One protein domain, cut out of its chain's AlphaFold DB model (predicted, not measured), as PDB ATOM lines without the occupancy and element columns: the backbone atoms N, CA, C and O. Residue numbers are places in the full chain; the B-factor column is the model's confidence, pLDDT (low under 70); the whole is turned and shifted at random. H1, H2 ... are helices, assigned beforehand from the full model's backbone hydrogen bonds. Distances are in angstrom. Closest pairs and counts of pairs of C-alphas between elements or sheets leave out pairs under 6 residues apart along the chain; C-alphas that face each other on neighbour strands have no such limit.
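What this domain is: This is residues 530 to 564 and 575 to 624 of the 774 residues of an uncharacterized protein of Dictyostelium discoideum (UniProt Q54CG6). Helix H2, 36.6 A long, is a bar along one side, with H1 folded back on its start. H3, H4 and H5 gather round H6, whose residues 618 to 623 stick out. The printed part, 85 residues with six named helices, H1 to H6, is all helix and compact, radius of gyration of the C-alphas 13.1 A, spans 38 by 30 by 20 A.

How they stand to each other: H1, residues 530 to 535, forms a hairpin with H2, residues 539 to 564, closest C-alphas Ser 533 and Phe 542, 5.5 A. H3, residues 575 to 581, and H4, residues 584 to 592, are near H6, residues 607 to 623. H5, residues 594 to 602, touches H6 only at the corner. Every O i to N i+4 pair is within hydrogen-bond range except in H2, 20 of 22, and H3, 1 of 3 beside 2 of 4 O i to N i+3.

Where its parts are: H1 begins at (17.660, 5.915, -40.204); H6 ends at (18.658, 32.282, -29.529).

The domain as a whole: C-alphas 564 and 575 are 14.6 A apart across the cut; pLDDT is under 70 in residues 555 to 564 and 575 to 582.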
ATOM      1  N   LEU A 530      18.951   5.439 -40.708       85.99
ATOM      2  CA  LEU A 530      17.660   5.915 -40.204       85.99
ATOM      3  C   LEU A 530      16.977   6.836 -41.225       85.99
ATOM      4  O   LEU A 530      15.817   6.618 -41.564       85.99
ATOM      5  N   ILE A 531      17.684   7.839 -41.752       85.11
ATOM      6  CA  ILE A 531      17.151   8.761 -42.767       85.11
ATOM      7  C   ILE A 531      16.664   7.986 -43.998       85.11
ATOM      8  O   ILE A 531      15.549   8.215 -44.475       85.11
ATOM      9  N   HIS A 532      17.474   7.052 -44.495       78.70
ATOM     10  CA  HIS A 532      17.156   6.283 -45.692       78.70
ATOM     11  C   HIS A 532      16.045   5.257 -45.470       78.70
ATOM     12  O   HIS A 532      15.202   5.109 -46.353       78.70
ATOM     13  N   SER A 533      15.969   4.615 -44.298       82.73
ATOM     14  CA  SER A 533      14.838   3.733 -43.966       82.73
ATOM     15  C   SER A 533      13.508   4.491 -44.031       82.73
ATOM     16  O   SER A 533      12.543   3.995 -44.609       82.73
ATOM     17  N   ILE A 534      13.484   5.742 -43.561       85.73
ATOM     18  CA  ILE A 534      12.312   6.622 -43.639       85.73
ATOM     19  C   ILE A 534      12.023   7.050 -45.084       85.73
ATOM     20  O   ILE A 534      10.876   6.995 -45.525       85.73
ATOM     21  N   GLN A 535      13.043   7.481 -45.836       81.05
ATOM     22  CA  GLN A 535      12.879   7.910 -47.233       81.05
ATOM     23  C   GLN A 535      12.399   6.777 -48.150       81.05
ATOM     24  O   GLN A 535      11.622   7.032 -49.068       81.05
ATOM     25  N   CYS A 536      12.832   5.542 -47.889       77.14
ATOM     26  CA  CYS A 536      12.469   4.358 -48.667       77.14
ATOM     27  C   CYS A 536      11.250   3.608 -48.106       77.14
ATOM     28  O   CYS A 536      10.869   2.582 -48.664       77.14
ATOM     29  N   ASN A 537      10.633   4.103 -47.026       82.27
ATOM     30  CA  ASN A 537       9.498   3.467 -46.351       82.27
ATOM     31  C   ASN A 537       9.780   2.014 -45.892       82.27
ATOM     32  O   ASN A 537       8.905   1.155 -45.954       82.27
ATOM     33  N   LEU A 538      11.003   1.739 -45.426       83.20
ATOM     34  CA  LEU A 538      11.444   0.425 -44.943       83.20
ATOM     35  C   LEU A 538      11.225   0.306 -43.431       83.20
ATOM     36  O   LEU A 538      12.110   0.610 -42.629       83.20
ATOM     37  N   ILE A 539      10.023  -0.132 -43.056       85.68
ATOM     38  CA  ILE A 539       9.579  -0.234 -41.658       85.68
ATOM     39  C   ILE A 539      10.461  -1.198 -40.853       85.68
ATOM     40  O   ILE A 539      10.825  -0.871 -39.726       85.68
ATOM     41  N   ASP A 540      10.874  -2.327 -41.428       83.37
ATOM     42  CA  ASP A 540      11.698  -3.319 -40.721       83.37
ATOM     43  C   ASP A 540      13.087  -2.776 -40.379       83.37
ATOM     44  O   ASP A 540      13.547  -2.905 -39.246       83.37
ATOM     45  N   LEU A 541      13.728  -2.071 -41.321       82.69
ATOM     46  CA  LEU A 541      15.009  -1.405 -41.072       82.69
ATOM     47  C   LEU A 541      14.866  -0.304 -40.020       82.69
ATOM     48  O   LEU A 541      15.712  -0.168 -39.140       82.69
ATOM     49  N   PHE A 542      13.785   0.473 -40.094       87.69
ATOM     50  CA  PHE A 542      13.491   1.491 -39.095       87.69
ATOM     51  C   PHE A 542      13.314   0.874 -37.702       87.69
ATOM     52  O   PHE A 542      13.899   1.369 -36.738       87.69
ATOM     53  N   ASN A 543      12.554  -0.217 -37.593       86.13
ATOM     54  CA  ASN A 543      12.322  -0.941 -36.344       86.13
ATOM     55  C   ASN A 543      13.585  -1.627 -35.817       86.13
ATOM     56  O   ASN A 543      13.736  -1.737 -34.607       86.13
ATOM     57  N   TYR A 544      14.500  -2.037 -36.696       83.08
ATOM     58  CA  TYR A 544      15.792  -2.608 -36.320       83.08
ATOM     59  C   TYR A 544      16.778  -1.543 -35.807       83.08
ATOM     60  O   TYR A 544      17.457  -1.746 -34.804       83.08
ATOM     61  N   ILE A 545      16.847  -0.380 -36.461       83.81
ATOM     62  CA  ILE A 545      17.810   0.688 -36.132       83.81
ATOM     63  C   ILE A 545      17.347   1.545 -34.953       83.81
ATOM     64  O   ILE A 545      18.164   2.002 -34.152       83.81
ATOM     65  N   SER A 546      16.044   1.794 -34.840       86.49
ATOM     66  CA  SER A 546      15.496   2.702 -33.827       86.49
ATOM     67  C   SER A 546      15.826   2.308 -32.377       86.49
ATOM     68  O   SER A 546      16.191   3.210 -31.623       86.49
ATOM     69  N   PRO A 547      15.772   1.025 -31.958       83.87
ATOM     70  CA  PRO A 547      16.186   0.607 -30.620       83.87
ATOM     71  C   PRO A 547      17.671   0.872 -30.361       83.87
ATOM     72  O   PRO A 547      18.020   1.350 -29.289       83.87
ATOM     73  N   ILE A 548      18.536   0.637 -31.357       83.41
ATOM     74  CA  ILE A 548      19.986   0.869 -31.257       83.41
ATOM     75  C   ILE A 548      20.261   2.363 -31.043       83.41
ATOM     76  O   ILE A 548      21.016   2.755 -30.155       83.41
ATOM     77  N   ILE A 549      19.596   3.222 -31.824       83.09
ATOM     78  CA  ILE A 549      19.687   4.678 -31.664       83.09
ATOM     79  C   ILE A 549      19.165   5.111 -30.292       83.09
ATOM     80  O   ILE A 549      19.778   5.973 -29.661       83.09
ATOM     81  N   LEU A 550      18.054   4.535 -29.824       81.90
ATOM     82  CA  LEU A 550      17.477   4.864 -28.524       81.90
ATOM     83  C   LEU A 550      18.395   4.448 -27.373       81.90
ATOM     84  O   LEU A 550      18.606   5.251 -26.471       81.90
ATOM     85  N   GLN A 551      18.965   3.244 -27.417       79.68
ATOM     86  CA  GLN A 551      19.903   2.760 -26.407       79.68
ATOM     87  C   GLN A 551      21.100   3.706 -26.292       79.68
ATOM     88  O   GLN A 551      21.380   4.215 -25.210       79.68
ATOM     89  N   HIS A 552      21.738   4.040 -27.418       75.50
ATOM     90  CA  HIS A 552      22.841   5.000 -27.410       75.50
ATOM     91  C   HIS A 552      22.412   6.385 -26.946       75.50
ATOM     92  O   HIS A 552      23.187   7.088 -26.306       75.50
ATOM     93  N   TYR A 553      21.187   6.801 -27.251       74.14
ATOM     94  CA  TYR A 553      20.668   8.062 -26.748       74.14
ATOM     95  C   TYR A 553      20.499   8.059 -25.222       74.14
ATOM     96  O   TYR A 553      20.884   9.031 -24.581       74.14
ATOM     97  N   VAL A 554      19.954   6.985 -24.640       74.22
ATOM     98  CA  VAL A 554      19.766   6.838 -23.185       74.22
ATOM     99  C   VAL A 554      21.113   6.777 -22.467       74.22
ATOM    100  O   VAL A 554      21.315   7.534 -21.523       74.22
ATOM    101  N   GLU A 555      22.064   5.986 -22.974       69.78
ATOM    102  CA  GLU A 555      23.438   5.929 -22.450       69.78
ATOM    103  C   GLU A 555      24.105   7.320 -22.428       69.78
ATOM    104  O   GLU A 555      24.857   7.650 -21.509       69.78
ATOM    105  N   LEU A 556      23.832   8.161 -23.435       66.46
ATOM    106  CA  LEU A 556      24.344   9.534 -23.496       66.46
ATOM    107  C   LEU A 556      23.621  10.474 -22.522       66.46
ATOM    108  O   LEU A 556      24.271  11.330 -21.923       66.46
ATOM    109  N   ASP A 557      22.302  10.334 -22.371       63.04
ATOM    110  CA  ASP A 557      21.494  11.156 -21.462       63.04
ATOM    111  C   ASP A 557      21.907  10.896 -20.001       63.04
ATOM    112  O   ASP A 557      22.217  11.841 -19.271       63.04
ATOM    113  N   GLU A 558      22.057   9.624 -19.616       64.14
ATOM    114  CA  GLU A 558      22.539   9.208 -18.292       64.14
ATOM    115  C   GLU A 558      23.958   9.721 -18.012       64.14
ATOM    116  O   GLU A 558      24.194  10.348 -16.976       64.14
ATOM    117  N   ARG A 559      24.895   9.558 -18.960       57.69
ATOM    118  CA  ARG A 559      26.261  10.088 -18.804       57.69
ATOM    119  C   ARG A 559      26.275  11.603 -18.673       57.69
ATOM    120  O   ARG A 559      26.981  12.121 -17.815       57.69
ATOM    121  N   SER A 560      25.494  12.318 -19.484       54.00
ATOM    122  CA  SER A 560      25.438  13.779 -19.397       54.00
ATOM    123  C   SER A 560      24.950  14.241 -18.019       54.00
ATOM    124  O   SER A 560      25.563  15.131 -17.437       54.00
ATOM    125  N   SER A 561      23.941  13.573 -17.442       47.84
ATOM    126  CA  SER A 561      23.444  13.889 -16.097       47.84
ATOM    127  C   SER A 561      24.486  13.664 -14.992       47.84
ATOM    128  O   SER A 561      24.546  14.445 -14.045       47.84
ATOM    129  N   PHE A 562      25.360  12.661 -15.143       40.30
ATOM    130  CA  PHE A 562      26.452  12.402 -14.201       40.30
ATOM    131  C   PHE A 562      27.528  13.501 -14.238       40.30
ATOM    132  O   PHE A 562      28.062  13.872 -13.197       40.30
ATOM    133  N   PHE A 563      27.821  14.064 -15.418       36.97
ATOM    134  CA  PHE A 563      28.812  15.139 -15.559       36.97
ATOM    135  C   PHE A 563      28.298  16.514 -15.116       36.97
ATOM    136  O   PHE A 563      29.093  17.312 -14.637       36.97
ATOM    137  N   PHE A 564      26.994  16.793 -15.220       38.56
ATOM    138  CA  PHE A 564      26.442  18.087 -14.791       38.56
ATOM    139  C   PHE A 564      26.353  18.261 -13.264       38.56
ATOM    140  O   PHE A 564      26.148  19.381 -12.812       38.56
ATOM    141  N   ILE A 575      33.185  16.123 -26.752       37.25
ATOM    142  CA  ILE A 575      32.623  16.706 -27.985       37.25
ATOM    143  C   ILE A 575      31.941  15.617 -28.840       37.25
ATOM    144  O   ILE A 575      31.014  15.885 -29.611       37.25
ATOM    145  N   SER A 576      32.331  14.352 -28.651       39.16
ATOM    146  CA  SER A 576      31.726  13.184 -29.290       39.16
ATOM    147  C   SER A 576      30.261  12.920 -28.877       39.16
ATOM    148  O   SER A 576      29.516  12.282 -29.635       39.16
ATOM    149  N   ILE A 577      29.823  13.418 -27.712       40.49
ATOM    150  CA  ILE A 577      28.458  13.296 -27.164       40.49
ATOM    151  C   ILE A 577      27.494  14.230 -27.910       40.49
ATOM    152  O   ILE A 577      26.428  13.797 -28.356       40.49
ATOM    153  N   LEU A 578      27.898  15.486 -28.135       43.04
ATOM    154  CA  LEU A 578      27.116  16.475 -28.889       43.04
ATOM    155  C   LEU A 578      26.973  16.087 -30.369       43.04
ATOM    156  O   LEU A 578      25.905  16.271 -30.951       43.04
ATOM    157  N   ASN A 579      28.000  15.469 -30.959       49.27
ATOM    158  CA  ASN A 579      28.002  15.084 -32.375       49.27
ATOM    159  C   ASN A 579      26.937  14.037 -32.757       49.27
ATOM    160  O   ASN A 579      26.506  14.021 -33.909       49.27
ATOM    161  N   PHE A 580      26.481  13.182 -31.829       51.63
ATOM    162  CA  PHE A 580      25.356  12.275 -32.117       51.63
ATOM    163  C   PHE A 580      24.017  13.008 -32.067       51.63
ATOM    164  O   PHE A 580      23.219  12.911 -32.998       51.63
ATOM    165  N   LYS A 581      23.794  13.785 -30.997       56.47
ATOM    166  CA  LYS A 581      22.556  14.549 -30.785       56.47
ATOM    167  C   LYS A 581      22.350  15.605 -31.878       56.47
ATOM    168  O   LYS A 581      21.215  15.905 -32.233       56.47
ATOM    169  N   PHE A 582      23.433  16.123 -32.456       60.93
ATOM    170  CA  PHE A 582      23.415  17.204 -33.441       60.93
ATOM    171  C   PHE A 582      24.144  16.868 -34.740       60.93
ATOM    172  O   PHE A 582      24.786  17.742 -35.322       60.93
ATOM    173  N   ASN A 583      24.046  15.627 -35.226       71.89
ATOM    174  CA  ASN A 583      24.616  15.296 -36.530       71.89
ATOM    175  C   ASN A 583      24.107  16.299 -37.602       71.89
ATOM    176  O   ASN A 583      22.889  16.399 -37.807       71.89
ATOM    177  N   PRO A 584      24.997  17.042 -38.292       74.31
ATOM    178  CA  PRO A 584      24.592  18.100 -39.217       74.31
ATOM    179  C   PRO A 584      23.715  17.611 -40.372       74.31
ATOM    180  O   PRO A 584      22.812  18.331 -40.807       74.31
ATOM    181  N   GLU A 585      23.944  16.387 -40.854       75.09
ATOM    182  CA  GLU A 585      23.161  15.780 -41.931       75.09
ATOM    183  C   GLU A 585      21.742  15.462 -41.449       75.09
ATOM    184  O   GLU A 585      20.775  15.828 -42.122       75.09
ATOM    185  N   PHE A 586      21.591  14.902 -40.241       82.66
ATOM    186  CA  PHE A 586      20.276  14.666 -39.633       82.66
ATOM    187  C   PHE A 586      19.509  15.958 -39.392       82.66
ATOM    188  O   PHE A 586      18.343  16.070 -39.762       82.66
ATOM    189  N   VAL A 587      20.171  16.964 -38.817       82.07
ATOM    190  CA  VAL A 587      19.587  18.284 -38.551       82.07
ATOM    191  C   VAL A 587      19.145  18.942 -39.862       82.07
ATOM    192  O   VAL A 587      18.039  19.483 -39.951       82.07
ATOM    193  N   SER A 588      19.974  18.877 -40.907       82.11
ATOM    194  CA  SER A 588      19.642  19.394 -42.239       82.11
ATOM    195  C   SER A 588      18.459  18.649 -42.870       82.11
ATOM    196  O   SER A 588      17.540  19.279 -43.416       82.11
ATOM    197  N   TRP A 589      18.430  17.319 -42.747       84.65
ATOM    198  CA  TRP A 589      17.339  16.480 -43.233       84.65
ATOM    199  C   TRP A 589      16.026  16.761 -42.490       84.65
ATOM    200  O   TRP A 589      15.009  17.004 -43.141       84.65
ATOM    201  N   LEU A 590      16.052  16.844 -41.155       85.22
ATOM    202  CA  LEU A 590      14.908  17.203 -40.309       85.22
ATOM    203  C   LEU A 590      14.331  18.577 -40.675       85.22
ATOM    204  O   LEU A 590      13.113  18.725 -40.787       85.22
ATOM    205  N   LYS A 591      15.192  19.584 -40.904       81.74
ATOM    206  CA  LYS A 591      14.760  20.926 -41.353       81.74
ATOM    207  C   LYS A 591      14.070  20.887 -42.712       81.74
ATOM    208  O   LYS A 591      13.220  21.732 -42.988       81.74
ATOM    209  N   SER A 592      14.471  19.956 -43.573       80.24
ATOM    210  CA  SER A 592      13.956  19.833 -44.938       80.24
ATOM    211  C   SER A 592      12.690  18.973 -45.011       80.24
ATOM    212  O   SER A 592      11.842  19.240 -45.855       80.24
ATOM    213  N   ASN A 593      12.515  18.013 -44.094       84.33
ATOM    214  CA  ASN A 593      11.427  17.028 -44.106       84.33
ATOM    215  C   ASN A 593      10.638  16.959 -42.777       84.33
ATOM    216  O   ASN A 593      10.446  15.869 -42.233       84.33
ATOM    217  N   PRO A 594      10.142  18.085 -42.220       81.34
ATOM    218  CA  PRO A 594       9.572  18.108 -40.870       81.34
ATOM    219  C   PRO A 594       8.312  17.241 -40.706       81.34
ATOM    220  O   PRO A 594       8.122  16.650 -39.643       81.34
ATOM    221  N   GLY A 595       7.459  17.154 -41.735       82.17
ATOM    222  CA  GLY A 595       6.236  16.342 -41.706       82.17
ATOM    223  C   GLY A 595       6.531  14.841 -41.697       82.17
ATOM    224  O   GLY A 595       6.039  14.119 -40.830       82.17
ATOM    225  N   THR A 596       7.398  14.384 -42.606       85.83
ATOM    226  CA  THR A 596       7.845  12.985 -42.679       85.83
ATOM    227  C   THR A 596       8.576  12.573 -41.406       85.83
ATOM    228  O   THR A 596       8.258  11.539 -40.824       85.83
ATOM    229  N   ALA A 597       9.489  13.417 -40.918       87.00
ATOM    230  CA  ALA A 597      10.202  13.180 -39.670       87.00
ATOM    231  C   ALA A 597       9.247  13.011 -38.486       87.00
ATOM    232  O   ALA A 597       9.415  12.093 -37.693       87.00
ATOM    233  N   ARG A 598       8.210  13.851 -38.379       83.00
ATOM    234  CA  ARG A 598       7.205  13.722 -37.320       83.00
ATOM    235  C   ARG A 598       6.434  12.409 -37.429       83.00
ATOM    236  O   ARG A 598       6.326  11.705 -36.435       83.00
ATOM    237  N   LYS A 599       5.950  12.055 -38.626       86.44
ATOM    238  CA  LYS A 599       5.199  10.809 -38.858       86.44
ATOM    239  C   LYS A 599       5.957   9.575 -38.353       86.44
ATOM    240  O   LYS A 599       5.341   8.715 -37.739       86.44
ATOM    241  N   TRP A 600       7.263   9.512 -38.604       91.41
ATOM    242  CA  TRP A 600       8.096   8.355 -38.264       91.41
ATOM    243  C   TRP A 600       8.707   8.425 -36.863       91.41
ATOM    244  O   TRP A 600       8.649   7.466 -36.100       91.41
ATOM    245  N   LEU A 601       9.301   9.558 -36.494       90.21
ATOM    246  CA  LEU A 601      10.096   9.671 -35.271       90.21
ATOM    247  C   LEU A 601       9.255  10.046 -34.050       90.21
ATOM    248  O   LEU A 601       9.517   9.555 -32.960       90.21
ATOM    249  N   TYR A 602       8.239  10.902 -34.207       82.27
ATOM    250  CA  TYR A 602       7.402  11.317 -33.072       82.27
ATOM    251  C   TYR A 602       6.447  10.204 -32.624       82.27
ATOM    252  O   TYR A 602       6.154  10.093 -31.436       82.27
ATOM    253  N   ASN A 603       5.995   9.369 -33.563       82.80
ATOM    254  CA  ASN A 603       5.081   8.254 -33.305       82.80
ATOM    255  C   ASN A 603       5.808   6.927 -33.016       82.80
ATOM    256  O   ASN A 603       5.193   5.868 -33.088       82.80
ATOM    257  N   SER A 604       7.110   6.958 -32.727       89.76
ATOM    258  CA  SER A 604       7.909   5.762 -32.430       89.76
ATOM    259  C   SER A 604       8.649   5.890 -31.100       89.76
ATOM    260  O   SER A 604       8.586   6.912 -30.417       89.76
ATOM    261  N   GLN A 605       9.412   4.857 -30.742       86.76
ATOM    262  CA  GLN A 605      10.312   4.857 -29.584       86.76
ATOM    263  C   GLN A 605      11.361   5.990 -29.611       86.76
ATOM    264  O   GLN A 605      11.877   6.388 -28.570       86.76
ATOM    265  N   LEU A 606      11.626   6.583 -30.783       89.14
ATOM    266  CA  LEU A 606      12.514   7.740 -30.937       89.14
ATOM    267  C   LEU A 606      11.845   9.080 -30.593       89.14
ATOM    268  O   LEU A 606      12.465  10.132 -30.767       89.14
ATOM    269  N   ARG A 607      10.614   9.079 -30.062       85.35
ATOM    270  CA  ARG A 607       9.872  10.299 -29.706       85.35
ATOM    271  C   ARG A 607      10.666  11.241 -28.804       85.35
ATOM    272  O   ARG A 607      10.634  12.453 -29.034       85.35
ATOM    273  N   LYS A 608      11.373  10.709 -27.797       82.82
ATOM    274  CA  LYS A 608      12.216  11.503 -26.880       82.82
ATOM    275  C   LYS A 608      13.391  12.134 -27.633       82.82
ATOM    276  O   LYS A 608      13.519  13.352 -27.627       82.82
ATOM    277  N   VAL A 609      14.143  11.326 -28.388       83.57
ATOM    278  CA  VAL A 609      15.269  11.768 -29.236       83.57
ATOM    279  C   VAL A 609      14.841  12.891 -30.181       83.57
ATOM    280  O   VAL A 609      15.445  13.960 -30.214       83.57
ATOM    281  N   TYR A 610      13.746  12.678 -30.913       86.06
ATOM    282  CA  TYR A 610      13.173  13.676 -31.808       86.06
ATOM    283  C   TYR A 610      12.798  14.960 -31.068       86.06
ATOM    284  O   TYR A 610      13.147  16.051 -31.517       86.06
ATOM    285  N   THR A 611      12.095  14.842 -29.939       82.49
ATOM    286  CA  THR A 611      11.644  16.006 -29.168       82.49
ATOM    287  C   THR A 611      12.828  16.816 -28.657       82.49
ATOM    288  O   THR A 611      12.794  18.037 -28.769       82.49
ATOM    289  N   ASP A 612      13.891  16.172 -28.185       80.00
ATOM    290  CA  ASP A 612      15.068  16.848 -27.639       80.00
ATOM    291  C   ASP A 612      15.892  17.543 -28.731       80.00
ATOM    292  O   ASP A 612      16.261  18.709 -28.585       80.00
ATOM    293  N   ILE A 613      16.124  16.870 -29.864       82.77
ATOM    294  CA  ILE A 613      16.837  17.449 -31.012       82.77
ATOM    295  C   ILE A 613      16.062  18.639 -31.571       82.77
ATOM    296  O   ILE A 613      16.623  19.718 -31.763       82.77
ATOM    297  N   VAL A 614      14.757  18.470 -31.801       83.95
ATOM    298  CA  VAL A 614      13.912  19.543 -32.327       83.95
ATOM    299  C   VAL A 614      13.823  20.700 -31.338       83.95
ATOM    300  O   VAL A 614      13.917  21.845 -31.770       83.95
ATOM    301  N   SER A 615      13.689  20.425 -30.039       78.67
ATOM    302  CA  SER A 615      13.701  21.463 -29.002       78.67
ATOM    303  C   SER A 615      14.991  22.267 -29.075       78.67
ATOM    304  O   SER A 615      14.936  23.482 -29.230       78.67
ATOM    305  N   ASN A 616      16.149  21.604 -29.076       78.71
ATOM    306  CA  ASN A 616      17.442  22.277 -29.150       78.71
ATOM    307  C   ASN A 616      17.621  23.075 -30.444       78.71
ATOM    308  O   ASN A 616      18.058  24.217 -30.387       78.71
ATOM    309  N   MET A 617      17.225  22.531 -31.598       83.40
ATOM    310  CA  MET A 617      17.250  23.270 -32.866       83.40
ATOM    311  C   MET A 617      16.349  24.505 -32.817       83.40
ATOM    312  O   MET A 617      16.716  25.566 -33.317       83.40
ATOM    313  N   VAL A 618      15.153  24.376 -32.237       81.60
ATOM    314  CA  VAL A 618      14.236  25.501 -32.038       81.60
ATOM    315  C   VAL A 618      14.878  26.539 -31.122       81.60
ATOM    316  O   VAL A 618      14.855  27.719 -31.462       81.60
ATOM    317  N   PHE A 619      15.502  26.121 -30.021       76.15
ATOM    318  CA  PHE A 619      16.169  27.023 -29.090       76.15
ATOM    319  C   PHE A 619      17.384  27.717 -29.706       76.15
ATOM    320  O   PHE A 619      17.514  28.924 -29.559       76.15
ATOM    321  N   GLU A 620      18.232  27.001 -30.443       79.19
ATOM    322  CA  GLU A 620      19.399  27.562 -31.129       79.19
ATOM    323  C   GLU A 620      18.969  28.620 -32.153       79.19
ATOM    324  O   GLU A 620      19.474  29.742 -32.160       79.19
ATOM    325  N   ILE A 621      17.970  28.299 -32.984       80.87
ATOM    326  CA  ILE A 621      17.443  29.233 -33.981       80.87
ATOM    327  C   ILE A 621      16.772  30.436 -33.300       80.87
ATOM    328  O   ILE A 621      16.900  31.559 -33.785       80.87
ATOM    329  N   LEU A 622      16.055  30.230 -32.190       75.57
ATOM    330  CA  LEU A 622      15.433  31.316 -31.425       75.57
ATOM    331  C   LEU A 622      16.441  32.147 -30.622       75.57
ATOM    332  O   LEU A 622      16.169  33.320 -30.379       75.57
ATOM    333  N   GLY A 623      17.580  31.583 -30.226       71.02
ATOM    334  CA  GLY A 623      18.658  32.282 -29.529       71.02
ATOM    335  C   GLY A 623      19.449  33.220 -30.442       71.02
ATOM    336  O   GLY A 623      20.071  34.168 -29.967       71.02
ATOM    337  N   GLN A 624      19.385  33.014 -31.761       75.65
ATOM    338  CA  GLN A 624      20.012  33.911 -32.728       75.65
ATOM    339  C   GLN A 624      19.375  35.305 -32.661       75.65
ATOM    340  O   GLN A 624      18.184  35.498 -32.918       75.65
TER     341      GLN A 624